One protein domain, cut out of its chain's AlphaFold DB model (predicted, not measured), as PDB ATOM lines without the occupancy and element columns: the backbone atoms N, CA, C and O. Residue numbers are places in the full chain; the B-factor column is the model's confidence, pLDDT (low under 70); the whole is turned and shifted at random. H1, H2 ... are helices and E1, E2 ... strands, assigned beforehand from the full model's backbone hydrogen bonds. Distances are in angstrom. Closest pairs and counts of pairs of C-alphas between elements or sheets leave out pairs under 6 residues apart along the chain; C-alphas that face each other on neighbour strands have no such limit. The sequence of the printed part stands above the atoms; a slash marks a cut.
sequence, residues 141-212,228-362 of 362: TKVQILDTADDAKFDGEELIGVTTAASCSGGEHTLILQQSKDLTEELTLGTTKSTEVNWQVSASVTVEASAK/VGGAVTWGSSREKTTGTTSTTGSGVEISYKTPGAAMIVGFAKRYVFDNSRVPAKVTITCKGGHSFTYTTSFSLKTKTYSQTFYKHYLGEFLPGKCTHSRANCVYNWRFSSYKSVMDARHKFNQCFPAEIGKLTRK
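AT A GLANCE: This is residues 141 to 212 and 228 to 362 of the 362 residues of an uncharacterized protein of Paramuricea clavata (UniProt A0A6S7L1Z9). A long, twisted rod, built along the antiparallel hairpin of E6 and E7. In one half E2 and E6 fold back on themselves, E8 borders E7, and H1 and H2 pack on one face of the sheet, which curls round H2; in the other half E1 and E4 on one side of the hairpin and E3 and E5 on the other make an open trough. The printed part has 207 residues, with named elements in the order E1 E2 E3 E4 E5 E6 E7 H1 H2 E8, and is mostly strand. Its eight strands form one branched, mixed sheet. It is only just loose, close to extended, with a radius of gyration of the C-alphas of 24.6 A and spans of 83 by 25 by 24 A.

IN THESE COORDINATES: E1, residues 141 to 145, begins at C-alpha 141 (209.384, 148.279, 132.171). E2, residues 153 to 177, bends by 156 degrees at residue 173. E3 is residues 181 to 191, 32.8 A long, E4 residues 206 to 209 and E5 residues 240 to 248, 24.5 A. E6, residues 252 to 285, bends by 172 degrees at residue 265. E7, residues 291 to 317, is 70.8 A from first to last C-alpha and ends at (147.179, 152.003, 143.650). H1 is residues 324 to 331, H2 residues 341 to 350, 14.6 A. E8, residues 357 to 361, ends at (159.614, 144.868, 147.114).

HOW THE PARTS SIT: E6 and E7 form a hairpin, with N 273 and O 302 2.9 A apart. On one side of E6 are E1, with N 144 and O 281 at 2.8 A, and E2, with N 165 and O 262 at 2.9 A; E7 is on the other side. E4 is parallel to E1, with N 208 and O 143 at 2.9 A. On one side of E7 are E3, with N 188 and O 301 at 2.7 A, and E8, with N 316 and O 358 at 2.9 A, both antiparallel to it. E5 is antiparallel to E3, with N 185 and O 244 at 2.9 A. H1 is on the sheet at a height of 7.7 A, over E2, and runs along the strands; the closest C-alphas of the two are Ala 166 and Ala 327, 5.2 A apart. H2 is on the same face; its closest C-alpha pair with E2 is Leu 159 and Val 341, 6.6 A. H1 and H2 are close but not clearly touching, with C-alphas Val 330 and Phe 348 6.7 A apart, at a shallow tilt of 5 degrees, opposite ways. In H2 every O i to N i+4 pair is within hydrogen-bond range, in H1 3 of 4.

THE WHOLE: The C-alphas farthest apart, those of Gly 288 and Gly 320, are 84.1 A apart. Residues 213 to 227 are not printed; C-alphas 212 and 228 are 8.5 A apart across the cut. The link from E3 to E4, 14 residues, is long. Mean pLDDT of the printed part is 79.2; residues 148 to 149, 191 to 212, 228 to 250 and 362 are under 70.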
ATOM      1  N   THR A 141     210.150 148.745 133.334       80.38
ATOM      2  CA  THR A 141     209.384 148.279 132.171       80.38
ATOM      3  C   THR A 141     208.133 147.536 132.583       80.38
ATOM      4  O   THR A 141     207.140 147.606 131.865       80.38
ATOM      5  N   LYS A 142     208.156 146.887 133.753       82.25
ATOM      6  CA  LYS A 142     207.008 146.171 134.298       82.25
ATOM      7  C   LYS A 142     206.896 146.366 135.804       82.25
ATOM      8  O   LYS A 142     207.891 146.241 136.516       82.25
ATOM      9  N   VAL A 143     205.693 146.638 136.295       80.50
ATOM     10  CA  VAL A 143     205.365 146.606 137.729       80.50
ATOM     11  C   VAL A 143     204.260 145.583 137.928       80.50
ATOM     12  O   VAL A 143     203.187 145.719 137.349       80.50
ATOM     13  N   GLN A 144     204.536 144.561 138.732       82.19
ATOM     14  CA  GLN A 144     203.587 143.529 139.119       82.19
ATOM     15  C   GLN A 144     203.208 143.718 140.586       82.19
ATOM     16  O   GLN A 144     204.042 143.521 141.467       82.19
ATOM     17  N   ILE A 145     201.961 144.093 140.858       82.56
ATOM     18  CA  ILE A 145     201.442 144.153 142.229       82.56
ATOM     19  C   ILE A 145     201.341 142.723 142.773       82.56
ATOM     20  O   ILE A 145     200.773 141.854 142.113       82.56
ATOM     21  N   LEU A 146     201.965 142.470 143.926       82.00
ATOM     22  CA  LEU A 146     202.042 141.136 144.530       82.00
ATOM     23  C   LEU A 146     200.873 140.849 145.469       82.00
ATOM     24  O   LEU A 146     200.566 139.680 145.682       82.00
ATOM     25  N   ASP A 147     200.263 141.893 146.025       75.19
ATOM     26  CA  ASP A 147     199.160 141.746 146.968       75.19
ATOM     27  C   ASP A 147     197.809 141.620 146.269       75.19
ATOM     28  O   ASP A 147     197.574 142.219 145.211       75.19
ATOM     29  N   THR A 148     196.917 140.852 146.884       63.25
ATOM     30  CA  THR A 148     195.528 140.717 146.450       63.25
ATOM     31  C   THR A 148     194.681 141.829 147.057       63.25
ATOM     32  O   THR A 148     194.962 142.348 148.131       63.25
ATOM     33  N   ALA A 149     193.653 142.259 146.326       62.47
ATOM     34  CA  ALA A 149     192.841 143.438 146.632       62.47
ATOM     35  C   ALA A 149     191.878 143.268 147.825       62.47
ATOM     36  O   ALA A 149     190.803 143.868 147.839       62.47
ATOM     37  N   ASP A 150     192.245 142.465 148.821       71.75
ATOM     38  CA  ASP A 150     191.412 142.182 149.992       71.75
ATOM     39  C   ASP A 150     191.167 143.444 150.846       71.75
ATOM     40  O   ASP A 150     190.188 143.520 151.584       71.75
ATOM     41  N   ASP A 151     191.985 144.487 150.663       81.19
ATOM     42  CA  ASP A 151     191.811 145.797 151.302       81.19
ATOM     43  C   ASP A 151     190.831 146.738 150.570       81.19
ATOM     44  O   ASP A 151     190.648 147.885 150.992       81.19
ATOM     45  N   ALA A 152     190.213 146.319 149.459       86.69
ATOM     46  CA  ALA A 152     189.253 147.164 148.753       86.69
ATOM     47  C   ALA A 152     188.002 147.401 149.616       86.69
ATOM     48  O   ALA A 152     187.267 146.480 149.973       86.69
ATOM     49  N   LYS A 153     187.727 148.667 149.934       91.62
ATOM     50  CA  LYS A 153     186.595 149.078 150.769       91.62
ATOM     51  C   LYS A 153     185.428 149.500 149.898       91.62
ATOM     52  O   LYS A 153     185.589 150.239 148.931       91.62
ATOM     53  N   PHE A 154     184.234 149.054 150.265       91.19
ATOM     54  CA  PHE A 154     183.006 149.556 149.664       91.19
ATOM     55  C   PHE A 154     182.834 151.049 149.992       91.19
ATOM     56  O   PHE A 154     182.850 151.427 151.161       91.19
ATOM     57  N   ASP A 155     182.651 151.871 148.959       94.06
ATOM     58  CA  ASP A 155     182.549 153.337 149.035       94.06
ATOM     59  C   ASP A 155     181.184 153.863 148.549       94.06
ATOM     60  O   ASP A 155     181.000 155.044 148.257       94.06
ATOM     61  N   GLY A 156     180.191 152.978 148.445       93.75
ATOM     62  CA  GLY A 156     178.812 153.336 148.120       93.75
ATOM     63  C   GLY A 156     178.321 152.802 146.777       93.75
ATOM     64  O   GLY A 156     178.933 151.947 146.143       93.75
ATOM     65  N   GLU A 157     177.150 153.282 146.365       94.38
ATOM     66  CA  GLU A 157     176.501 152.912 145.105       94.38
ATOM     67  C   GLU A 157     176.515 154.124 144.163       94.38
ATOM     68  O   GLU A 157     176.148 155.230 144.558       94.38
ATOM     69  N   GLU A 158     176.916 153.912 142.914       92.56
ATOM     70  CA  GLU A 158     176.895 154.907 141.848       92.56
ATOM     71  C   GLU A 158     175.700 154.640 140.937       92.56
ATOM     72  O   GLU A 158     175.552 153.548 140.387       92.56
ATOM     73  N   LEU A 159     174.824 155.633 140.791       92.94
ATOM     74  CA  LEU A 159     173.647 155.527 139.936       92.94
ATOM     75  C   LEU A 159     174.050 155.534 138.457       92.94
ATOM     76  O   LEU A 159     174.765 156.435 138.012       92.94
ATOM     77  N   ILE A 160     173.534 154.558 137.706       91.56
ATOM     78  CA  ILE A 160     173.727 154.410 136.255       91.56
ATOM     79  C   ILE A 160     172.522 154.940 135.495       91.56
ATOM     80  O   ILE A 160     172.672 155.691 134.540       91.56
ATOM     81  N   GLY A 161     171.323 154.574 135.944       92.69
ATOM     82  CA  GLY A 161     170.088 154.959 135.282       92.69
ATOM     83  C   GLY A 161     168.880 154.739 136.175       92.69
ATOM     84  O   GLY A 161     168.895 153.891 137.071       92.69
ATOM     85  N   VAL A 162     167.828 155.512 135.930       93.56
ATOM     86  CA  VAL A 162     166.525 155.335 136.575       93.56
ATOM     87  C   VAL A 162     165.451 155.535 135.521       93.56
ATOM     88  O   VAL A 162     165.464 156.531 134.798       93.56
ATOM     89  N   THR A 163     164.519 154.594 135.455       94.44
ATOM     90  CA  THR A 163     163.310 154.704 134.638       94.44
ATOM     91  C   THR A 163     162.099 154.416 135.510       94.44
ATOM     92  O   THR A 163     162.160 153.595 136.431       94.44
ATOM     93  N   THR A 164     161.010 155.118 135.241       96.12
ATOM     94  CA  THR A 164     159.780 155.088 136.027       96.12
ATOM     95  C   THR A 164     158.592 155.088 135.085       96.12
ATOM     96  O   THR A 164     158.598 155.799 134.082       96.12
ATOM     97  N   ALA A 165     157.547 154.348 135.428       96.25
ATOM     98  CA  ALA A 165     156.271 154.419 134.733       96.25
ATOM     99  C   ALA A 165     155.123 154.270 135.728       96.25
ATOM    100  O   ALA A 165     155.261 153.599 136.747       96.25
ATOM    101  N   ALA A 166     153.996 154.914 135.438       96.75
ATOM    102  CA  ALA A 166     152.772 154.802 136.214       96.75
ATOM    103  C   ALA A 166     151.569 154.927 135.284       96.75
ATOM    104  O   ALA A 166     151.590 155.726 134.347       96.75
ATOM    105  N   SER A 167     150.518 154.162 135.555       96.56
ATOM    106  CA  SER A 167     149.280 154.229 134.787       96.56
ATOM    107  C   SER A 167     148.068 153.909 135.657       96.56
ATOM    108  O   SER A 167     148.115 153.042 136.532       96.56
ATOM    109  N   CYS A 168     146.975 154.633 135.400       96.19
ATOM    110  CA  CYS A 168     145.673 154.416 136.027       96.19
ATOM    111  C   CYS A 168     144.721 153.568 135.173       96.19
ATOM    112  O   CYS A 168     143.651 153.208 135.658       96.19
ATOM    113  N   SER A 169     145.073 153.261 133.921       94.56
ATOM    114  CA  SER A 169     144.277 152.374 133.068       94.56
ATOM    115  C   SER A 169     144.591 150.925 133.410       94.56
ATOM    116  O   SER A 169     145.763 150.607 133.560       94.56
ATOM    117  N   GLY A 170     143.591 150.049 133.527       93.75
ATOM    118  CA  GLY A 170     143.819 148.625 133.811       93.75
ATOM    119  C   GLY A 170     144.639 147.916 132.724       93.75
ATOM    120  O   GLY A 170     144.630 148.342 131.570       93.75
ATOM    121  N   GLY A 171     145.340 146.844 133.101       95.25
ATOM    122  CA  GLY A 171     146.184 146.061 132.195       95.25
ATOM    123  C   GLY A 171     147.519 145.634 132.810       95.25
ATOM    124  O   GLY A 171     147.725 145.693 134.025       95.25
ATOM    125  N   GLU A 172     148.424 145.183 131.946       96.81
ATOM    126  CA  GLU A 172     149.821 144.892 132.263       96.81
ATOM    127  C   GLU A 172     150.709 145.728 131.339       96.81
ATOM    128  O   GLU A 172     150.456 145.829 130.140       96.81
ATOM    129  N   HIS A 173     151.722 146.365 131.914       96.88
ATOM    130  CA  HIS A 173     152.649 147.233 131.203       96.88
ATOM    131  C   HIS A 173     154.086 146.790 131.451       96.88
ATOM    132  O   HIS A 173     154.429 146.306 132.530       96.88
ATOM    133  N   THR A 174     154.938 147.035 130.463       96.62
ATOM    134  CA  THR A 174     156.370 146.752 130.519       96.62
ATOM    135  C   THR A 174     157.158 148.038 130.752       96.62
ATOM    136  O   THR A 174     156.895 149.064 130.124       96.62
ATOM    137  N   LEU A 175     158.145 147.983 131.644       95.44
ATOM    138  CA  LEU A 175     159.120 149.043 131.875       95.44
ATOM    139  C   LEU A 175     160.520 148.522 131.548       95.44
ATOM    140  O   LEU A 175     160.928 147.487 132.070       95.44
ATOM    141  N   ILE A 176     161.258 149.259 130.716       94.56
ATOM    142  CA  ILE A 176     162.611 148.889 130.288       94.56
ATOM    143  C   ILE A 176     163.590 150.001 130.671       94.56
ATOM    144  O   ILE A 176     163.357 151.175 130.376       94.56
ATOM    145  N   LEU A 177     164.701 149.635 131.313       92.38
ATOM    146  CA  LEU A 177     165.849 150.517 131.520       92.38
ATOM    147  C   LEU A 177     166.927 150.199 130.481       92.38
ATOM    148  O   LEU A 177     167.571 149.160 130.574       92.38
ATOM    149  N   GLN A 178     167.135 151.105 129.522       89.69
ATOM    150  CA  GLN A 178     168.180 151.004 128.485       89.69
ATOM    151  C   GLN A 178     169.290 152.060 128.633       89.69
ATOM    152  O   GLN A 178     170.106 152.238 127.735       89.69
ATOM    153  N   GLN A 179     169.322 152.795 129.747       82.31
ATOM    154  CA  GLN A 179     170.334 153.828 129.964       82.31
ATOM    155  C   GLN A 179     171.692 153.199 130.278       82.31
ATOM    156  O   GLN A 179     171.789 152.317 131.133       82.31
ATOM    157  N   SER A 180     172.734 153.708 129.629       80.88
ATOM    158  CA  SER A 180     174.122 153.493 130.015       80.88
ATOM    159  C   SER A 180     174.692 154.783 130.600       80.88
ATOM    160  O   SER A 180     174.345 155.893 130.189       80.88
ATOM    161  N   LYS A 181     175.574 154.629 131.583       84.81
ATOM    162  CA  LYS A 181     176.411 155.706 132.098       84.81
ATOM    163  C   LYS A 181     177.834 155.198 132.111       84.81
ATOM    164  O   LYS A 181     178.108 154.096 132.582       84.81
ATOM    165  N   ASP A 182     178.708 156.039 131.601       83.62
ATOM    166  CA  ASP A 182     180.135 155.820 131.615       83.62
ATOM    167  C   ASP A 182     180.676 156.053 133.027       83.62
ATOM    168  O   ASP A 182     180.517 157.132 133.609       83.62
ATOM    169  N   LEU A 183     181.292 155.018 133.593       83.00
ATOM    170  CA  LEU A 183     181.959 155.088 134.885       83.00
ATOM    171  C   LEU A 183     183.466 155.171 134.675       83.00
ATOM    172  O   LEU A 183     184.042 154.357 133.958       83.00
ATOM    173  N   THR A 184     184.103 156.163 135.292       82.31
ATOM    174  CA  THR A 184     185.556 156.352 135.207       82.31
ATOM    175  C   THR A 184     186.237 155.675 136.383       82.31
ATOM    176  O   THR A 184     186.136 156.142 137.517       82.31
ATOM    177  N   GLU A 185     186.950 154.590 136.114       79.94
ATOM    178  CA  GLU A 185     187.830 153.963 137.096       79.94
ATOM    179  C   GLU A 185     189.112 154.773 137.239       79.94
ATOM    180  O   GLU A 185     189.720 155.123 136.234       79.94
ATOM    181  N   GLU A 186     189.547 155.044 138.465       80.12
ATOM    182  CA  GLU A 186     190.771 155.794 138.735       80.12
ATOM    183  C   GLU A 186     191.841 154.846 139.282       80.12
ATOM    184  O   GLU A 186     191.596 154.060 140.200       80.12
ATOM    185  N   LEU A 187     193.053 154.942 138.747       79.56
ATOM    186  CA  LEU A 187     194.239 154.275 139.279       79.56
ATOM    187  C   LEU A 187     195.338 155.309 139.477       79.56
ATOM    188  O   LEU A 187     195.765 155.938 138.511       79.56
ATOM    189  N   THR A 188     195.812 155.446 140.710       77.94
ATOM    190  CA  THR A 188     196.912 156.324 141.102       77.94
ATOM    191  C   THR A 188     197.979 155.503 141.820       77.94
ATOM    192  O   THR A 188     197.735 154.898 142.860       77.94
ATOM    193  N   LEU A 189     199.185 155.492 141.261       73.31
ATOM    194  CA  LEU A 189     200.364 154.851 141.843       73.31
ATOM    195  C   LEU A 189     201.355 155.926 142.294       73.31
ATOM    196  O   LEU A 189     201.644 156.849 141.534       73.31
ATOM    197  N   GLY A 190     201.902 155.772 143.495       73.31
ATOM    198  CA  GLY A 190     202.940 156.624 144.069       73.31
ATOM    199  C   GLY A 190     204.080 155.790 144.653       73.31
ATOM    200  O   GLY A 190     203.883 154.668 145.113       73.31
ATOM    201  N   THR A 191     205.304 156.311 144.648       69.94
ATOM    202  CA  THR A 191     206.459 155.644 145.273       69.94
ATOM    203  C   THR A 191     206.626 156.132 146.709       69.94
ATOM    204  O   THR A 191     206.781 157.330 146.930       69.94
ATOM    205  N   THR A 192     206.635 155.229 147.690       56.91
ATOM    206  CA  THR A 192     206.662 155.577 149.127       56.91
ATOM    207  C   THR A 192     207.964 156.176 149.636       56.91
ATOM    208  O   THR A 192     207.974 156.787 150.703       56.91
ATOM    209  N   LYS A 193     209.072 155.995 148.915       53.56
ATOM    210  CA  LYS A 193     210.385 156.505 149.313       53.56
ATOM    211  C   LYS A 193     211.029 157.277 148.166       53.56
ATOM    212  O   LYS A 193     211.250 156.736 147.088       53.56
ATOM    213  N   SER A 194     211.348 158.545 148.428       43.62
ATOM    214  CA  SER A 194     212.181 159.408 147.575       43.62
ATOM    215  C   SER A 194     213.657 159.000 147.587       43.62
ATOM    216  O   SER A 194     214.437 159.425 146.735       43.62
ATOM    217  N   THR A 195     214.054 158.171 148.550       37.44
ATOM    218  CA  THR A 195     215.406 157.650 148.680       37.44
ATOM    219  C   THR A 195     215.573 156.450 147.751       37.44
ATOM    220  O   THR A 195     215.018 155.388 148.009       37.44
ATOM    221  N   GLU A 196     216.334 156.668 146.673       42.41
ATOM    222  CA  GLU A 196     217.379 155.765 146.134       42.41
ATOM    223  C   GLU A 196     217.267 155.297 144.696       42.41
ATOM    224  O   GLU A 196     218.267 154.826 144.152       42.41
ATOM    225  N   VAL A 197     216.160 155.535 144.002       44.00
ATOM    226  CA  VAL A 197     216.123 155.190 142.580       44.00
ATOM    227  C   VAL A 197     215.664 156.351 141.726       44.00
ATOM    228  O   VAL A 197     214.519 156.472 141.311       44.00
ATOM    229  N   ASN A 198     216.643 157.223 141.470       44.12
ATOM    230  CA  ASN A 198     216.601 158.340 140.532       44.12
ATOM    231  C   ASN A 198     216.581 157.803 139.085       44.12
ATOM    232  O   ASN A 198     217.458 158.097 138.272       44.12
ATOM    233  N   TRP A 199     215.628 156.925 138.774       46.38
ATOM    234  CA  TRP A 199     215.284 156.627 137.398       46.38
ATOM    235  C   TRP A 199     214.594 157.889 136.881       46.38
ATOM    236  O   TRP A 199     213.576 158.306 137.430       46.38
ATOM    237  N   GLN A 200     215.127 158.529 135.845       38.34
ATOM    238  CA  GLN A 200     214.321 159.467 135.067       38.34
ATOM    239  C   GLN A 200     213.206 158.642 134.402       38.34
ATOM    240  O   GLN A 200     213.383 158.123 133.303       38.34
ATOM    241  N   VAL A 201     212.088 158.420 135.104       39.00
ATOM    242  CA  VAL A 201     210.962 157.608 134.620       39.00
ATOM    243  C   VAL A 201     210.116 158.441 133.663       39.00
ATOM    244  O   VAL A 201     208.967 158.755 133.937       39.00
ATOM    245  N   SER A 202     210.683 158.845 132.530       35.88
ATOM    246  CA  SER A 202     209.920 159.434 131.424       35.88
ATOM    247  C   SER A 202     209.399 158.376 130.443       35.88
ATOM    248  O   SER A 202     208.880 158.720 129.386       35.88
ATOM    249  N   ALA A 203     209.551 157.088 130.763       36.16
ATOM    250  CA  ALA A 203     209.230 155.991 129.866       36.16
ATOM    251  C   ALA A 203     208.034 155.176 130.364       36.16
ATOM    252  O   ALA A 203     207.921 154.888 131.554       36.16
ATOM    253  N   SER A 204     207.203 154.769 129.408       44.34
ATOM    254  CA  SER A 204     206.032 153.911 129.554       44.34
ATOM    255  C   SER A 204     206.323 152.651 130.377       44.34
ATOM    256  O   SER A 204     206.868 151.678 129.855       44.34
ATOM    257  N   VAL A 205     205.986 152.669 131.667       45.94
ATOM    258  CA  VAL A 205     206.057 151.481 132.532       45.94
ATOM    259  C   VAL A 205     204.743 150.732 132.450       45.94
ATOM    260  O   VAL A 205     203.760 151.265 132.944       45.94
ATOM    261  N   THR A 206     204.739 149.514 131.909       55.03
ATOM    262  CA  THR A 206     203.552 148.653 131.889       55.03
ATOM    263  C   THR A 206     203.251 148.158 133.301       55.03
ATOM    264  O   THR A 206     204.058 147.458 133.915       55.03
ATOM    265  N   VAL A 207     202.087 148.503 133.839       54.59
ATOM    266  CA  VAL A 207     201.609 147.922 135.098       54.59
ATOM    267  C   VAL A 207     200.777 146.693 134.762       54.59
ATOM    268  O   VAL A 207     199.769 146.800 134.074       54.59
ATOM    269  N   GLU A 208     201.203 145.529 135.239       55.19
ATOM    270  CA  GLU A 208     200.429 144.297 135.141       55.19
ATOM    271  C   GLU A 208     199.918 143.932 136.534       55.19
ATOM    272  O   GLU A 208     200.674 143.494 137.401       55.19
ATOM    273  N   ALA A 209     198.619 144.098 136.765       51.38
ATOM    274  CA  ALA A 209     197.978 143.505 137.929       51.38
ATOM    275  C   ALA A 209     197.739 142.016 137.628       51.38
ATOM    276  O   ALA A 209     196.909 141.673 136.791       51.38
ATOM    277  N   SER A 210     198.496 141.118 138.269       38.41
ATOM    278  CA  SER A 210     198.408 139.669 138.011       38.41
ATOM    279  C   SER A 210     197.184 138.986 138.630       38.41
ATOM    280  O   SER A 210     196.988 137.790 138.443       38.41
ATOM    281  N   ALA A 211     196.348 139.726 139.352       36.31
ATOM    282  CA  ALA A 211     195.103 139.234 139.912       36.31
ATOM    283  C   ALA A 211     193.941 140.009 139.297       36.31
ATOM    284  O   ALA A 211     194.091 141.182 138.966       36.31
ATOM    285  N   LYS A 212     192.791 139.342 139.163       47.53
ATOM    286  CA  LYS A 212     191.478 139.917 138.842       47.53
ATOM    287  C   LYS A 212     191.155 141.014 139.861       47.53
ATOM    288  O   LYS A 212     190.481 140.751 140.850       47.53
ATOM    289  N   VAL A 228     191.439 143.366 130.529       30.53
ATOM    290  CA  VAL A 228     191.787 144.339 131.588       30.53
ATOM    291  C   VAL A 228     193.254 144.144 132.017       30.53
ATOM    292  O   VAL A 228     193.653 144.430 133.137       30.53
ATOM    293  N   GLY A 229     194.085 143.642 131.099       31.94
ATOM    294  CA  GLY A 229     195.525 143.862 131.070       31.94
ATOM    295  C   GLY A 229     195.801 145.129 130.268       31.94
ATOM    296  O   GLY A 229     196.440 145.077 129.221       31.94
ATOM    297  N   GLY A 230     195.241 146.260 130.701       31.80
ATOM    298  CA  GLY A 230     195.568 147.550 130.111       31.80
ATOM    299  C   GLY A 230     197.023 147.864 130.435       31.80
ATOM    300  O   GLY A 230     197.368 148.052 131.598       31.80
ATOM    301  N   ALA A 231     197.887 147.900 129.422       33.81
ATOM    302  CA  ALA A 231     199.252 148.371 129.585       33.81
ATOM    303  C   ALA A 231     199.221 149.868 129.929       33.81
ATOM    304  O   ALA A 231     199.217 150.730 129.050       33.81
ATOM    305  N   VAL A 232     199.149 150.193 131.221       37.94
ATOM    306  CA  VAL A 232     199.238 151.583 131.679       37.94
ATOM    307  C   VAL A 232     200.609 152.098 131.270       37.94
ATOM    308  O   VAL A 232     201.603 151.442 131.524       37.94
ATOM    309  N   THR A 233     200.677 153.246 130.599       37.59
ATOM    310  CA  THR A 233     201.941 153.869 130.189       37.59
ATOM    311  C   THR A 233     202.266 154.996 131.162       37.59
ATOM    312  O   THR A 233     201.611 156.041 131.174       37.59
ATOM    313  N   TRP A 234     203.260 154.779 132.020       38.78
ATOM    314  CA  TRP A 234     203.712 155.755 133.019       38.78
ATOM    315  C   TRP A 234     204.605 156.855 132.415       38.78
ATOM    316  O   TRP A 234     205.351 156.613 131.471       38.78
ATOM    317  N   GLY A 235     204.514 158.069 132.961       38.47
ATOM    318  CA  GLY A 235     205.371 159.221 132.648       38.47
ATOM    319  C   GLY A 235     205.703 159.969 133.944       38.47
ATOM    320  O   GLY A 235     205.016 159.777 134.941       38.47
ATOM    321  N   SER A 236     206.765 160.776 133.947       34.62
ATOM    322  CA  SER A 236     207.510 161.237 135.134       34.62
ATOM    323  C   SER A 236     206.795 162.252 136.048       34.62
ATOM    324  O   SER A 236     207.320 163.345 136.270       34.62
ATOM    325  N   SER A 237     205.636 161.925 136.618       37.12
ATOM    326  CA  SER A 237     205.001 162.721 137.679       37.12
ATOM    327  C   SER A 237     204.676 161.867 138.901       37.12
ATOM    328  O   SER A 237     204.362 160.687 138.785       37.12
ATOM    329  N   ARG A 238     204.798 162.480 140.088       49.81
ATOM    330  CA  ARG A 238     204.738 161.816 141.405       49.81
ATOM    331  C   ARG A 238     203.427 161.080 141.684       49.81
ATOM    332  O   ARG A 238     203.413 160.213 142.547       49.81
ATOM    333  N   GLU A 239     202.384 161.383 140.927       52.34
ATOM    334  CA  GLU A 239     201.115 160.673 140.888       52.34
ATOM    335  C   GLU A 239     200.618 160.748 139.435       52.34
ATOM    336  O   GLU A 239     200.751 161.788 138.778       52.34
ATOM    337  N   LYS A 240     200.104 159.641 138.896       53.28
ATOM    338  CA  LYS A 240     199.404 159.624 137.606       53.28
ATOM    339  C   LYS A 240     198.077 158.921 137.806       53.28
ATOM    340  O   LYS A 240     198.069 157.714 138.030       53.28
ATOM    341  N   THR A 241     196.995 159.681 137.713       49.78
ATOM    342  CA  THR A 241     195.632 159.157 137.675       49.78
ATOM    343  C   THR A 241     195.312 158.775 136.237       49.78
ATOM    344  O   THR A 241     195.424 159.601 135.333       49.78
ATOM    345  N   THR A 242     194.968 157.513 136.003       55.62
ATOM    346  CA  THR A 242     194.457 157.059 134.702       55.62
ATOM    347  C   THR A 242     192.989 156.702 134.862       55.62
ATOM    348  O   THR A 242     192.651 155.991 135.805       55.62
ATOM    349  N   GLY A 243     192.157 157.248 133.972       49.25
ATOM    350  CA  GLY A 243     190.724 157.003 133.885       49.25
ATOM    351  C   GLY A 243     190.419 155.964 132.812       49.25
ATOM    352  O   GLY A 243     190.669 156.258 131.644       49.25
ATOM    353  N   THR A 244     189.890 154.791 133.161       54.00
ATOM    354  CA  THR A 244     189.292 153.891 132.155       54.00
ATOM    355  C   THR A 244     187.784 154.020 132.233       54.00
ATOM    356  O   THR A 244     187.207 153.902 133.312       54.00
ATOM    357  N   THR A 245     187.147 154.278 131.095       50.19
ATOM    358  CA  THR A 245     185.693 154.360 131.008       50.19
ATOM    359  C   THR A 245     185.126 152.962 130.796       50.19
ATOM    360  O   THR A 245     185.394 152.345 129.767       50.19
ATOM    361  N   SER A 246     184.361 152.446 131.755       55.66
ATOM    362  CA  SER A 246     183.557 151.244 131.548       55.66
ATOM    363  C   SER A 246     182.114 151.650 131.258       55.66
ATOM    364  O   SER A 246     181.468 152.351 132.039       55.66
ATOM    365  N   THR A 247     181.606 151.225 130.102       52.44
ATOM    366  CA  THR A 247     180.188 151.359 129.772       52.44
ATOM    367  C   THR A 247     179.482 150.134 130.322       52.44
ATOM    368  O   THR A 247     179.598 149.032 129.791       52.44
ATOM    369  N   THR A 248     178.764 150.305 131.425       55.69
ATOM    370  CA  THR A 248     177.991 149.218 132.020       55.69
ATOM    371  C   THR A 248     176.514 149.422 131.701       55.69
ATOM    372  O   THR A 248     175.916 150.404 132.141       55.69
ATOM    373  N   GLY A 249     175.924 148.523 130.911       56.25
ATOM    374  CA  GLY A 249     174.491 148.553 130.631       56.25
ATOM    375  C   GLY A 249     174.013 147.338 129.844       56.25
ATOM    376  O   GLY A 249     174.063 147.338 128.619       56.25
ATOM    377  N   SER A 250     173.500 146.329 130.547       62.53
ATOM    378  CA  SER A 250     172.531 145.392 129.967       62.53
ATOM    379  C   SER A 250     171.133 145.977 130.178       62.53
ATOM    380  O   SER A 250     170.846 146.527 131.241       62.53
ATOM    381  N   GLY A 251     170.250 145.910 129.184       80.19
ATOM    382  CA  GLY A 251     168.860 146.313 129.395       80.19
ATOM    383  C   GLY A 251     168.200 145.423 130.453       80.19
ATOM    384  O   GLY A 251     168.441 144.217 130.466       80.19
ATOM    385  N   VAL A 252     167.382 145.997 131.337       91.38
ATOM    386  CA  VAL A 252     166.497 145.220 132.223       91.38
ATOM    387  C   VAL A 252     165.059 145.602 131.949       91.38
ATOM    388  O   VAL A 252     164.739 146.781 131.809       91.38
ATOM    389  N   GLU A 253     164.215 144.582 131.900       94.88
ATOM    390  CA  GLU A 253     162.788 144.674 131.646       94.88
ATOM    391  C   GLU A 253     162.015 144.101 132.837       94.88
ATOM    392  O   GLU A 253     162.371 143.046 133.365       94.88
ATOM    393  N   ILE A 254     160.966 144.802 133.270       95.62
ATOM    394  CA  ILE A 254     160.000 144.300 134.254       95.62
ATOM    395  C   ILE A 254     158.576 144.559 133.770       95.62
ATOM    396  O   ILE A 254     158.294 145.610 133.192       95.62
ATOM    397  N   SER A 255     157.667 143.644 134.093       96.38
ATOM    398  CA  SER A 255     156.228 143.839 133.906       96.38
ATOM    399  C   SER A 255     155.562 144.263 135.215       96.38
ATOM    400  O   SER A 255     155.940 143.805 136.300       96.38
ATOM    401  N   TYR A 256     154.563 145.140 135.129       96.44
ATOM    402  CA  TYR A 256     153.768 145.589 136.268       96.44
ATOM    403  C   TYR A 256     152.289 145.727 135.902       96.44
ATOM    404  O   TYR A 256     151.931 146.089 134.783       96.44
ATOM    405  N   LYS A 257     151.419 145.428 136.871       96.88
ATOM    406  CA  LYS A 257     149.965 145.530 136.719       96.88
ATOM    407  C   LYS A 257     149.482 146.941 137.012       96.88
ATOM    408  O   LYS A 257     150.075 147.645 137.832       96.88
ATOM    409  N   THR A 258     148.374 147.318 136.389       95.56
ATOM    410  CA  THR A 258     147.741 148.622 136.576       95.56
ATOM    411  C   THR A 258     146.280 148.506 137.035       95.56
ATOM    412  O   THR A 258     145.622 147.518 136.698       95.56
ATOM    413  N   PRO A 259     145.741 149.485 137.800       96.69
ATOM    414  CA  PRO A 259     146.349 150.762 138.207       96.69
ATOM    415  C   PRO A 259     147.580 150.617 139.120       96.69
ATOM    416  O   PRO A 259     147.496 150.089 140.226       96.69
ATOM    417  N   GLY A 260     148.739 151.101 138.670       96.75
ATOM    418  CA  GLY A 260     150.010 150.856 139.352       96.75
ATOM    419  C   GLY A 260     151.176 151.646 138.772       96.75
ATOM    420  O   GLY A 260     151.023 152.417 137.823       96.75
ATOM    421  N   ALA A 261     152.348 151.466 139.370       97.00
ATOM    422  CA  ALA A 261     153.594 152.068 138.939       97.00
ATOM    423  C   ALA A 261     154.777 151.129 139.144       97.00
ATOM    424  O   ALA A 261     154.769 150.249 140.005       97.00
ATOM    425  N   ALA A 262     155.830 151.379 138.383       96.62
ATOM    426  CA  ALA A 262     157.079 150.665 138.472       96.62
ATOM    427  C   ALA A 262     158.265 151.622 138.366       96.62
ATOM    428  O   ALA A 262     158.192 152.674 137.725       96.62
ATOM    429  N   MET A 263     159.372 151.235 138.986       95.75
ATOM    430  CA  MET A 263     160.658 151.908 138.865       95.75
ATOM    431  C   MET A 263     161.765 150.869 138.756       95.75
ATOM    432  O   MET A 263     161.802 149.932 139.552       95.75
ATOM    433  N   ILE A 264     162.692 151.064 137.817       94.62
ATOM    434  CA  ILE A 264     163.958 150.325 137.752       94.62
ATOM    435  C   ILE A 264     165.086 151.304 138.062       94.62
ATOM    436  O   ILE A 264     165.181 152.365 137.445       94.62
ATOM    437  N   VAL A 265     165.953 150.927 138.999       94.44
ATOM    438  CA  VAL A 265     167.168 151.659 139.364       94.44
ATOM    439  C   VAL A 265     168.376 150.793 139.031       94.44
ATOM    440  O   VAL A 265     168.590 149.761 139.671       94.44
ATOM    441  N   GLY A 266     169.161 151.217 138.042       93.44
ATOM    442  CA  GLY A 266     170.462 150.641 137.714       93.44
ATOM    443  C   GLY A 266     171.570 151.342 138.497       93.44
ATOM    444  O   GLY A 266     171.631 152.574 138.524       93.44
ATOM    445  N   PHE A 267     172.451 150.578 139.136       93.25
ATOM    446  CA  PHE A 267     173.563 151.108 139.927       93.25
ATOM    447  C   PHE A 267     174.783 150.188 139.873       93.25
ATOM    448  O   PHE A 267     174.651 148.985 139.665       93.25
ATOM    449  N   ALA A 268     175.970 150.731 140.107       91.38
ATOM    450  CA  ALA A 268     177.189 149.959 140.328       91.38
ATOM    451  C   ALA A 268     177.680 150.177 141.762       91.38
ATOM    452  O   ALA A 268     177.529 151.262 142.321       91.38
ATOM    453  N   LYS A 269     178.265 149.158 142.389       91.06
ATOM    454  CA  LYS A 269     178.931 149.319 143.685       91.06
ATOM    455  C   LYS A 269     180.307 149.921 143.442       91.06
ATOM    456  O   LYS A 269     181.079 149.373 142.660       91.06
ATOM    457  N   ARG A 270     180.603 151.033 144.104       91.12
ATOM    458  CA  ARG A 270     181.899 151.699 144.061       91.12
ATOM    459  C   ARG A 270     182.801 151.118 145.139       91.12
ATOM    460  O   ARG A 270     182.374 150.963 146.284       91.12
ATOM    461  N   TYR A 271     184.039 150.821 144.776       89.12
ATOM    462  CA  TYR A 271     185.065 150.393 145.719       89.12
ATOM    463  C   TYR A 271     186.265 151.319 145.625       89.12
ATOM    464  O   TYR A 271     186.646 151.746 144.534       89.12
ATOM    465  N   VAL A 272     186.853 151.613 146.777       89.88
ATOM    466  CA  VAL A 272     188.094 152.370 146.893       89.88
ATOM    467  C   VAL A 272     189.137 151.515 147.583       89.88
ATOM    468  O   VAL A 272     188.857 150.812 148.552       89.88
ATOM    469  N   PHE A 273     190.361 151.589 147.098       87.25
ATOM    470  CA  PHE A 273     191.518 151.004 147.750       87.25
ATOM    471  C   PHE A 273     192.535 152.124 147.901       87.25
ATOM    472  O   PHE A 273     192.847 152.802 146.927       87.25
ATOM    473  N   ASP A 274     193.004 152.352 149.120       91.25
ATOM    474  CA  ASP A 274     194.019 153.354 149.445       91.25
ATOM    475  C   ASP A 274     194.988 152.711 150.432       91.25
ATOM    476  O   ASP A 274     194.743 152.673 151.640       91.25
ATOM    477  N   ASN A 275     196.053 152.119 149.892       87.69
ATOM    478  CA  ASN A 275     197.092 151.490 150.690       87.69
ATOM    479  C   ASN A 275     198.445 152.097 150.321       87.69
ATOM    480  O   ASN A 275     198.877 152.091 149.168       87.69
ATOM    481  N   SER A 276     199.130 152.624 151.333       88.50
ATOM    482  CA  SER A 276     200.433 153.252 151.152       88.50
ATOM    483  C   SER A 276     201.563 152.244 150.957       88.50
ATOM    484  O   SER A 276     202.611 152.645 150.484       88.50
ATOM    485  N   ARG A 277     201.415 150.960 151.305       88.06
ATOM    486  CA  ARG A 277     202.517 149.979 151.302       88.06
ATOM    487  C   ARG A 277     202.142 148.679 150.600       88.06
ATOM    488  O   ARG A 277     202.252 147.604 151.177       88.06
ATOM    489  N   VAL A 278     201.774 148.774 149.330       83.94
ATOM    490  CA  VAL A 278     201.461 147.604 148.510       83.94
ATOM    491  C   VAL A 278     202.747 146.961 147.991       83.94
ATOM    492  O   VAL A 278     203.487 147.626 147.254       83.94
ATOM    493  N   PRO A 279     203.050 145.697 148.338       86.12
ATOM    494  CA  PRO A 279     204.206 145.000 147.797       86.12
ATOM    495  C   PRO A 279     204.066 144.832 146.281       86.12
ATOM    496  O   PRO A 279     203.035 144.407 145.761       86.12
ATOM    497  N   ALA A 280     205.131 145.151 145.555       83.81
ATOM    498  CA  ALA A 280     205.185 145.033 144.112       83.81
ATOM    499  C   ALA A 280     206.552 144.540 143.653       83.81
ATOM    500  O   ALA A 280     207.595 144.871 144.216       83.81
ATOM    501  N   LYS A 281     206.540 143.779 142.570       83.25
ATOM    502  CA  LYS A 281     207.703 143.273 141.869       83.25
ATOM    503  C   LYS A 281     207.955 144.149 140.642       83.25
ATOM    504  O   LYS A 281     207.123 144.226 139.744       83.25
ATOM    505  N   VAL A 282     209.093 144.832 140.610       80.81
ATOM    506  CA  VAL A 282     209.459 145.787 139.555       80.81
ATOM    507  C   VAL A 282     210.530 145.178 138.671       80.81
ATOM    508  O   VAL A 282     211.637 144.911 139.137       80.81
ATOM    509  N   THR A 283     210.222 144.997 137.390       82.31
ATOM    510  CA  THR A 283     211.206 144.660 136.366       82.31
ATOM    511  C   THR A 283     211.792 145.938 135.788       82.31
ATOM    512  O   THR A 283     211.083 146.810 135.280       82.31
ATOM    513  N   ILE A 284     213.113 146.033 135.863       78.00
ATOM    514  CA  ILE A 284     213.912 147.076 135.239       78.00
ATOM    515  C   ILE A 284     214.547 146.481 133.994       78.00
ATOM    516  O   ILE A 284     215.147 145.410 134.066       78.00
ATOM    517  N   THR A 285     214.462 147.190 132.876       80.81
ATOM    518  CA  THR A 285     215.214 146.868 131.663       80.81
ATOM    519  C   THR A 285     216.223 147.970 131.399       80.81
ATOM    520  O   THR A 285     215.887 149.156 131.387       80.81
ATOM    521  N   CYS A 286     217.466 147.572 131.177       77.56
ATOM    522  CA  CYS A 286     218.582 148.454 130.882       77.56
ATOM    523  C   CYS A 286     218.919 148.444 129.393       77.56
ATOM    524  O   CYS A 286     218.534 147.536 128.647       77.56
ATOM    525  N   LYS A 287     219.656 149.466 128.945       75.69
ATOM    526  CA  LYS A 287     220.258 149.450 127.607       75.69
ATOM    527  C   LYS A 287     221.122 148.189 127.463       75.69
ATOM    528  O   LYS A 287     221.848 147.830 128.385       75.69
ATOM    529  N   GLY A 288     221.001 147.501 126.326       71.31
ATOM    530  CA  GLY A 288     221.640 146.198 126.089       71.31
ATOM    531  C   GLY A 288     220.747 144.977 126.348       71.31
ATOM    532  O   GLY A 288     221.219 143.855 126.233       71.31
ATOM    533  N   GLY A 289     219.463 145.167 126.683       75.94
ATOM    534  CA  GLY A 289     218.484 144.073 126.791       75.94
ATOM    535  C   GLY A 289     218.505 143.322 128.126       75.94
ATOM    536  O   GLY A 289     217.641 142.485 128.377       75.94
ATOM    537  N   HIS A 290     219.439 143.652 129.017       70.31
ATOM    538  CA  HIS A 290     219.460 143.110 130.369       70.31
ATOM    539  C   HIS A 290     218.225 143.560 131.143       70.31
ATOM    540  O   HIS A 290     217.856 144.738 131.129       70.31
ATOM    541  N   SER A 291     217.606 142.618 131.847       78.94
ATOM    542  CA  SER A 291     216.531 142.914 132.779       78.94
ATOM    543  C   SER A 291     216.783 142.241 134.115       78.94
ATOM    544  O   SER A 291     217.348 141.151 134.192       78.94
ATOM    545  N   PHE A 292     216.379 142.913 135.181       74.62
ATOM    546  CA  PHE A 292     216.371 142.348 136.518       74.62
ATOM    547  C   PHE A 292     215.090 142.752 137.217       74.62
ATOM    548  O   PHE A 292     214.405 143.691 136.815       74.62
ATOM    549  N   THR A 293     214.749 142.013 138.263       80.00
ATOM    550  CA  THR A 293     213.520 142.245 139.000       80.00
ATOM    551  C   THR A 293     213.797 142.289 140.494       80.00
ATOM    552  O   THR A 293     214.568 141.475 140.999       80.00
ATOM    553  N   TYR A 294     213.172 143.229 141.196       74.38
ATOM    554  CA  TYR A 294     213.250 143.343 142.652       74.38
ATOM    555  C   TYR A 294     211.870 143.619 143.244       74.38
ATOM    556  O   TYR A 294     210.975 144.110 142.556       74.38
ATOM    557  N   THR A 295     211.702 143.292 144.521       81.25
ATOM    558  CA  THR A 295     210.475 143.581 145.266       81.25
ATOM    559  C   THR A 295     210.637 144.890 146.030       81.25
ATOM    560  O   THR A 295     211.663 145.120 146.665       81.25
ATOM    561  N   THR A 296     209.628 145.749 145.965       84.31
ATOM    562  CA  THR A 296     209.528 147.014 146.702       84.31
ATOM    563  C   THR A 296     208.077 147.244 147.134       84.31
ATOM    564  O   THR A 296     207.237 146.370 146.938       84.31
ATOM    565  N   SER A 297     207.771 148.396 147.729       84.25
ATOM    566  CA  SER A 297     206.399 148.806 148.041       84.25
ATOM    567  C   SER A 297     206.023 150.092 147.309       84.25
ATOM    568  O   SER A 297     206.859 150.982 147.144       84.25
ATOM    569  N   PHE A 298     204.767 150.192 146.886       82.50
ATOM    570  CA  PHE A 298     204.174 151.394 146.301       82.50
ATOM    571  C   PHE A 298     202.977 151.846 147.133       82.50
ATOM    572  O   PHE A 298     202.301 151.036 147.761       82.50
ATOM    573  N   SER A 299     202.695 153.142 147.087       84.38
ATOM    574  CA  SER A 299     201.379 153.660 147.424       84.38
ATOM    575  C   SER A 299     200.467 153.426 146.231       84.38
ATOM    576  O   SER A 299     200.811 153.779 145.105       84.38
ATOM    577  N   LEU A 300     199.301 152.851 146.468       84.62
ATOM    578  CA  LEU A 300     198.321 152.566 145.438       84.62
ATOM    579  C   LEU A 300     196.963 153.059 145.921       84.62
ATOM    580  O   LEU A 300     196.461 152.621 146.954       84.62
ATOM    581  N   LYS A 301     196.391 153.980 145.149       86.75
ATOM    582  CA  LYS A 301     195.026 154.465 145.304       86.75
ATOM    583  C   LYS A 301     194.237 154.088 144.068       86.75
ATOM    584  O   LYS A 301     194.657 154.399 142.957       86.75
ATOM    585  N   THR A 302     193.103 153.433 144.227       85.00
ATOM    586  CA  THR A 302     192.213 153.137 143.110       85.00
ATOM    587  C   THR A 302     190.760 153.313 143.500       85.00
ATOM    588  O   THR A 302     190.386 153.160 144.663       85.00
ATOM    589  N   LYS A 303     189.957 153.644 142.497       87.12
ATOM    590  CA  LYS A 303     188.509 153.717 142.533       87.12
ATOM    591  C   LYS A 303     187.990 152.895 141.363       87.12
ATOM    592  O   LYS A 303     188.326 153.174 140.217       87.12
ATOM    593  N   THR A 304     187.179 151.895 141.652       87.12
ATOM    594  CA  THR A 304     186.632 150.955 140.664       87.12
ATOM    595  C   THR A 304     185.139 150.788 140.889       87.12
ATOM    596  O   THR A 304     184.592 151.215 141.917       87.12
ATOM    597  N   TYR A 305     184.488 150.104 139.956       87.19
ATOM    598  CA  TYR A 305     183.072 149.810 140.020       87.19
ATOM    599  C   TYR A 305     182.812 148.332 139.731       87.19
ATOM    600  O   TYR A 305     183.443 147.721 138.874       87.19
ATOM    601  N   SER A 306     181.854 147.744 140.443       85.38
ATOM    602  CA  SER A 306     181.339 146.418 140.104       85.38
ATOM    603  C   SER A 306     180.576 146.432 138.776       85.38
ATOM    604  O   SER A 306     180.222 147.487 138.251       85.38
ATOM    605  N   GLN A 307     180.158 145.249 138.323       84.75
ATOM    606  CA  GLN A 307     179.078 145.133 137.338       84.75
ATOM    607  C   GLN A 307     177.810 145.895 137.770       84.75
ATOM    608  O   GLN A 307     177.586 146.124 138.969       84.75
ATOM    609  N   THR A 308     176.964 146.251 136.798       87.56
ATOM    610  CA  THR A 308     175.661 146.866 137.073       87.56
ATOM    611  C   THR A 308     174.749 145.891 137.804       87.56
ATOM    612  O   THR A 308     174.583 144.736 137.416       87.56
ATOM    613  N   PHE A 309     174.117 146.395 138.852       90.00
ATOM    614  CA  PHE A 309     173.018 145.773 139.560       90.00
ATOM    615  C   PHE A 309     171.738 146.565 139.313       90.00
ATOM    616  O   PHE A 309     171.765 147.764 139.033       90.00
ATOM    617  N   TYR A 310     170.604 145.892 139.481       92.44
ATOM    618  CA  TYR A 310     169.291 146.486 139.288       92.44
ATOM    619  C   TYR A 310     168.441 146.233 140.525       92.44
ATOM    620  O   TYR A 310     168.419 145.128 141.067       92.44
ATOM    621  N   LYS A 311     167.738 147.266 140.978       93.94
ATOM    622  CA  LYS A 311     166.641 147.150 141.944       93.94
ATOM    623  C   LYS A 311     165.372 147.599 141.241       93.94
ATOM    624  O   LYS A 311     165.392 148.604 140.531       93.94
ATOM    625  N   HIS A 312     164.286 146.871 141.452       94.88
ATOM    626  CA  HIS A 312     162.982 147.265 140.949       94.88
ATOM    627  C   HIS A 312     162.005 147.482 142.098       94.88
ATOM    628  O   HIS A 312     162.088 146.852 143.151       94.88
ATOM    629  N   TYR A 313     161.093 148.421 141.892       95.56
ATOM    630  CA  TYR A 313     160.078 148.799 142.860       95.56
ATOM    631  C   TYR A 313     158.737 148.802 142.155       95.56
ATOM    632  O   TYR A 313     158.614 149.380 141.077       95.56
ATOM    633  N   LEU A 314     157.756 148.145 142.762       96.62
ATOM    634  CA  LEU A 314     156.400 148.061 142.244       96.62
ATOM    635  C   LEU A 314     155.457 148.720 143.247       96.62
ATOM    636  O   LEU A 314     155.519 148.437 144.446       96.62
ATOM    637  N   GLY A 315     154.600 149.602 142.752       96.25
ATOM    638  CA  GLY A 315     153.529 150.237 143.506       96.25
ATOM    639  C   GLY A 315     152.182 149.889 142.890       96.25
ATOM    640  O   GLY A 315     152.014 149.966 141.678       96.25
ATOM    641  N   GLU A 316     151.218 149.512 143.715       97.25
ATOM    642  CA  GLU A 316     149.834 149.274 143.303       97.25
ATOM    643  C   GLU A 316     148.951 150.352 143.929       97.25
ATOM    644  O   GLU A 316     149.022 150.583 145.140       97.25
ATOM    645  N   PHE A 317     148.136 151.033 143.122       96.75
ATOM    646  CA  PHE A 317     147.179 152.003 143.650       96.75
ATOM    647  C   PHE A 317     145.939 151.270 144.164       96.75
ATOM    648  O   PHE A 317     145.415 150.380 143.498       96.75
ATOM    649  N   LEU A 318     145.429 151.667 145.332       96.50
ATOM    650  CA  LEU A 318     144.163 151.137 145.837       96.50
ATOM    651  C   LEU A 318     143.007 151.484 144.872       96.50
ATOM    652  O   LEU A 318     143.074 152.508 144.176       96.50
ATOM    653  N   PRO A 319     141.921 150.687 144.846       95.75
ATOM    654  CA  PRO A 319     140.771 150.947 143.983       95.75
ATOM    655  C   PRO A 319     140.260 152.390 144.099       95.75
ATOM    656  O   PRO A 319     140.018 152.897 145.195       95.75
ATOM    657  N   GLY A 320     140.144 153.077 142.958       95.38
ATOM    658  CA  GLY A 320     139.695 154.472 142.880       95.38
ATOM    659  C   GLY A 320     140.689 155.526 143.392       95.38
ATOM    660  O   GLY A 320     140.364 156.711 143.376       95.38
ATOM    661  N   LYS A 321     141.893 155.145 143.842       97.06
ATOM    662  CA  LYS A 321     142.912 156.089 144.348       97.06
ATOM    663  C   LYS A 321     143.918 156.549 143.294       97.06
ATOM    664  O   LYS A 321     144.624 157.533 143.521       97.06
ATOM    665  N   CYS A 322     143.977 155.887 142.140       96.69
ATOM    666  CA  CYS A 322     144.818 156.343 141.040       96.69
ATOM    667  C   CYS A 322     144.196 157.573 140.370       96.69
ATOM    668  O   CYS A 322     143.120 157.497 139.783       96.69
ATOM    669  N   THR A 323     144.889 158.707 140.447       95.62
ATOM    670  CA  THR A 323     144.531 159.942 139.738       95.62
ATOM    671  C   THR A 323     145.699 160.381 138.868       95.62
ATOM    672  O   THR A 323     146.844 160.005 139.129       95.62
ATOM    673  N   HIS A 324     145.444 161.231 137.872       94.31
ATOM    674  CA  HIS A 324     146.506 161.762 137.014       94.31
ATOM    675  C   HIS A 324     147.613 162.463 137.823       94.31
ATOM    676  O   HIS A 324     148.793 162.214 137.603       94.31
ATOM    677  N   SER A 325     147.251 163.245 138.848       93.88
ATOM    678  CA  SER A 325     148.229 163.874 139.748       93.88
ATOM    679  C   SER A 325     149.092 162.856 140.502       93.88
ATOM    680  O   SER A 325     150.273 163.116 140.731       93.88
ATOM    681  N   ARG A 326     148.533 161.700 140.883       92.06
ATOM    682  CA  ARG A 326     149.267 160.643 141.597       92.06
ATOM    683  C   ARG A 326     150.154 159.826 140.661       92.06
ATOM    684  O   ARG A 326     151.285 159.540 141.030       92.06
ATOM    685  N   ALA A 327     149.701 159.533 139.445       94.50
ATOM    686  CA  ALA A 327     150.559 158.940 138.420       94.50
ATOM    687  C   ALA A 327     151.725 159.883 138.052       94.50
ATOM    688  O   ALA A 327     152.877 159.453 137.983       94.50
ATOM    689  N   ASN A 328     151.455 161.189 137.936       94.88
ATOM    690  CA  ASN A 328     152.470 162.207 137.646       94.88
ATOM    691  C   ASN A 328     153.521 162.360 138.754       94.88
ATOM    692  O   ASN A 328     154.648 162.752 138.457       94.88
ATOM    693  N   CYS A 329     153.184 162.026 140.007       93.94
ATOM    694  CA  CYS A 329     154.154 161.972 141.103       93.94
ATOM    695  C   CYS A 329     155.336 161.055 140.748       93.94
ATOM    696  O   CYS A 329     156.477 161.426 140.991       93.94
ATOM    697  N   VAL A 330     155.062 159.912 140.108       92.44
ATOM    698  CA  VAL A 330     156.081 158.938 139.690       92.44
ATOM    699  C   VAL A 330     156.687 159.295 138.328       92.44
ATOM    700  O   VAL A 330     157.889 159.147 138.133       92.44
ATOM    701  N   TYR A 331     155.875 159.778 137.382       86.69
ATOM    702  CA  TYR A 331     156.304 160.030 135.997       86.69
ATOM    703  C   TYR A 331     157.330 161.167 135.860       86.69
ATOM    704  O   TYR A 331     158.205 161.125 134.999       86.69
ATOM    705  N   ASN A 332     157.245 162.195 136.710       82.31
ATOM    706  CA  ASN A 332     158.026 163.424 136.544       82.31
ATOM    707  C   ASN A 332     159.482 163.334 137.022       82.31
ATOM    708  O   ASN A 332     160.203 164.337 137.005       82.31
ATOM    709  N   TRP A 333     159.946 162.167 137.461       83.88
ATOM    710  CA  TRP A 333     161.295 162.048 137.991       83.88
ATOM    711  C   TRP A 333     162.314 161.702 136.920       83.88
ATOM    712  O   TRP A 333     162.369 160.600 136.382       83.88
ATOM    713  N   ARG A 334     163.194 162.664 136.654       84.06
ATOM    714  CA  ARG A 334     164.364 162.464 135.801       84.06
ATOM    715  C   ARG A 334     165.489 161.817 136.599       84.06
ATOM    716  O   ARG A 334     165.643 162.097 137.787       84.06
ATOM    717  N   PHE A 335     166.326 161.031 135.925       83.12
ATOM    718  CA  PHE A 335     167.531 160.422 136.498       83.12
ATOM    719  C   PHE A 335     168.377 161.405 137.327       83.12
ATOM    720  O   PHE A 335     168.768 161.099 138.450       83.12
ATOM    721  N   SER A 336     168.576 162.627 136.823       83.75
ATOM    722  CA  SER A 336     169.360 163.682 137.481       83.75
ATOM    723  C   SER A 336     168.783 164.177 138.812       83.75
ATOM    724  O   SER A 336     169.446 164.922 139.527       83.75
ATOM    725  N   SER A 337     167.547 163.803 139.149       85.06
ATOM    726  CA  SER A 337     166.906 164.199 140.401       85.06
ATOM    727  C   SER A 337     167.314 163.329 141.593       85.06
ATOM    728  O   SER A 337     166.976 163.685 142.723       85.06
ATOM    729  N   TYR A 338     168.026 162.220 141.371       89.06
ATOM    730  CA  TYR A 338     168.386 161.272 142.423       89.06
ATOM    731  C   TYR A 338     169.852 161.375 142.819       89.06
ATOM    732  O   TYR A 338     170.744 161.314 141.977       89.06
ATOM    733  N   LYS A 339     170.104 161.470 144.128       91.12
ATOM    734  CA  LYS A 339     171.472 161.486 144.676       91.12
ATOM    735  C   LYS A 339     172.038 160.088 144.915       91.12
ATOM    736  O   LYS A 339     173.249 159.911 144.954       91.12
ATOM    737  N   SER A 340     171.169 159.105 145.135       94.00
ATOM    738  CA  SER A 340     171.544 157.724 145.434       94.00
ATOM    739  C   SER A 340     170.381 156.773 145.164       94.00
ATOM    740  O   SER A 340     169.233 157.191 145.000       94.00
ATOM    741  N   VAL A 341     170.658 155.472 145.179       93.12
ATOM    742  CA  VAL A 341     169.625 154.428 145.096       93.12
ATOM    743  C   VAL A 341     168.611 154.541 146.242       93.12
ATOM    744  O   VAL A 341     167.415 154.321 146.048       93.12
ATOM    745  N   MET A 342     169.071 154.922 147.437       93.88
ATOM    746  CA  MET A 342     168.199 155.131 148.595       93.88
ATOM    747  C   MET A 342     167.302 156.360 148.436       93.88
ATOM    748  O   MET A 342     166.139 156.296 148.827       93.88
ATOM    749  N   ASP A 343     167.802 157.440 147.830       95.06
ATOM    750  CA  ASP A 343     167.001 158.627 147.503       95.06
ATOM    751  C   ASP A 343     165.917 158.296 146.465       95.06
ATOM    752  O   ASP A 343     164.748 158.619 146.671       95.06
ATOM    753  N   ALA A 344     166.268 157.547 145.411       94.12
ATOM    754  CA  ALA A 344     165.297 157.071 144.422       94.12
ATOM    755  C   ALA A 344     164.172 156.251 145.061       94.12
ATOM    756  O   ALA A 344     162.991 156.529 144.851       94.12
ATOM    757  N   ARG A 345     164.534 155.297 145.924       94.50
ATOM    758  CA  ARG A 345     163.566 154.518 146.702       94.50
ATOM    759  C   ARG A 345     162.690 155.404 147.587       94.50
ATOM    760  O   ARG A 345     161.481 155.200 147.638       94.50
ATOM    761  N   HIS A 346     163.293 156.330 148.328       94.62
ATOM    762  CA  HIS A 346     162.556 157.177 149.258       94.62
ATOM    763  C   HIS A 346     161.514 158.017 148.523       94.62
ATOM    764  O   HIS A 346     160.353 158.013 148.922       94.62
ATOM    765  N   LYS A 347     161.906 158.649 147.410       94.06
ATOM    766  CA  LYS A 347     160.985 159.394 146.552       94.06
ATOM    767  C   LYS A 347     159.860 158.499 146.055       94.06
ATOM    768  O   LYS A 347     158.708 158.834 146.300       94.06
ATOM    769  N   PHE A 348     160.166 157.325 145.490       95.00
ATOM    770  CA  PHE A 348     159.145 156.364 145.038       95.00
ATOM    771  C   PHE A 348     158.116 156.051 146.115       95.00
ATOM    772  O   PHE A 348     156.915 156.143 145.869       95.00
ATOM    773  N   ASN A 349     158.575 155.799 147.337       94.38
ATOM    774  CA  ASN A 349     157.687 155.522 148.454       94.38
ATOM    775  C   ASN A 349     156.779 156.710 148.823       94.38
ATOM    776  O   ASN A 349     155.648 156.486 149.242       94.38
ATOM    777  N   GLN A 350     157.223 157.959 148.646       94.94
ATOM    778  CA  GLN A 350     156.403 159.145 148.933       94.94
ATOM    779  C   GLN A 350     155.174 159.265 148.015       94.94
ATOM    780  O   GLN A 350     154.184 159.881 148.408       94.94
ATOM    781  N   CYS A 351     155.187 158.655 146.824       94.31
ATOM    782  CA  CYS A 351     154.005 158.613 145.956       94.31
ATOM    783  C   CYS A 351     152.958 157.573 146.396       94.31
ATOM    784  O   CYS A 351     151.827 157.617 145.908       94.31
ATOM    785  N   PHE A 352     153.309 156.677 147.327       94.38
ATOM    786  CA  PHE A 352     152.470 155.579 147.814       94.38
ATOM    787  C   PHE A 352     152.344 155.587 149.349       94.38
ATOM    788  O   PHE A 352     152.778 154.635 150.004       94.38
ATOM    789  N   PRO A 353     151.754 156.631 149.960       93.69
ATOM    790  CA  PRO A 353     151.363 156.545 151.361       93.69
ATOM    791  C   PRO A 353     150.263 155.479 151.541       93.69
ATOM    792  O   PRO A 353     149.589 155.090 150.579       93.69
ATOM    793  N   ALA A 354     150.102 154.978 152.769       91.25
ATOM    794  CA  ALA A 354     149.313 153.778 153.070       91.25
ATOM    795  C   ALA A 354     147.842 153.871 152.618       91.25
ATOM    796  O   ALA A 354     147.236 152.871 152.238       91.25
ATOM    797  N   GLU A 355     147.277 155.076 152.613       91.19
ATOM    798  CA  GLU A 355     145.909 155.372 152.190       91.19
ATOM    799  C   GLU A 355     145.712 155.441 150.662       91.19
ATOM    800  O   GLU A 355     144.581 155.573 150.181       91.19
ATOM    801  N   ILE A 356     146.797 155.347 149.887       91.62
ATOM    802  CA  ILE A 356     146.796 155.498 148.423       91.62
ATOM    803  C   ILE A 356     147.195 154.211 147.714       91.62
ATOM    804  O   ILE A 356     146.659 153.922 146.643       91.62
ATOM    805  N   GLY A 357     148.111 153.430 148.283       92.25
ATOM    806  CA  GLY A 357     148.623 152.250 147.603       92.25
ATOM    807  C   GLY A 357     149.477 151.338 148.466       92.25
ATOM    808  O   GLY A 357     149.727 151.597 149.641       92.25
ATOM    809  N   LYS A 358     149.921 150.245 147.849       93.31
ATOM    810  CA  LYS A 358     150.799 149.242 148.453       93.31
ATOM    811  C   LYS A 358     152.094 149.153 147.662       93.31
ATOM    812  O   LYS A 358     152.086 149.190 146.435       93.31
ATOM    813  N   LEU A 359     153.204 148.999 148.373       93.12
ATOM    814  CA  LEU A 359     154.523 148.806 147.779       93.12
ATOM    815  C   LEU A 359     154.913 147.337 147.881       93.12
ATOM    816  O   LEU A 359     154.936 146.776 148.977       93.12
ATOM    817  N   THR A 360     155.273 146.734 146.752       87.38
ATOM    818  CA  THR A 360     155.865 145.396 146.723       87.38
ATOM    819  C   THR A 360     157.348 145.526 146.426       87.38
ATOM    820  O   THR A 360     157.748 146.086 145.403       87.38
ATOM    821  N   ARG A 361     158.175 145.004 147.334       74.88
ATOM    822  CA  ARG A 361     159.614 144.868 147.114       74.88
ATOM    823  C   ARG A 361     159.885 143.469 146.579       74.88
ATOM    824  O   ARG A 361     159.490 142.497 147.219       74.88
ATOM    825  N   LYS A 362     160.550 143.394 145.436       61.88
ATOM    826  CA  LYS A 362     161.044 142.152 144.850       61.88
ATOM    827  C   LYS A 362     162.553 142.231 144.664       61.88
ATOM    828  O   LYS A 362     163.079 143.366 144.544       61.88
TER     829      LYS A 362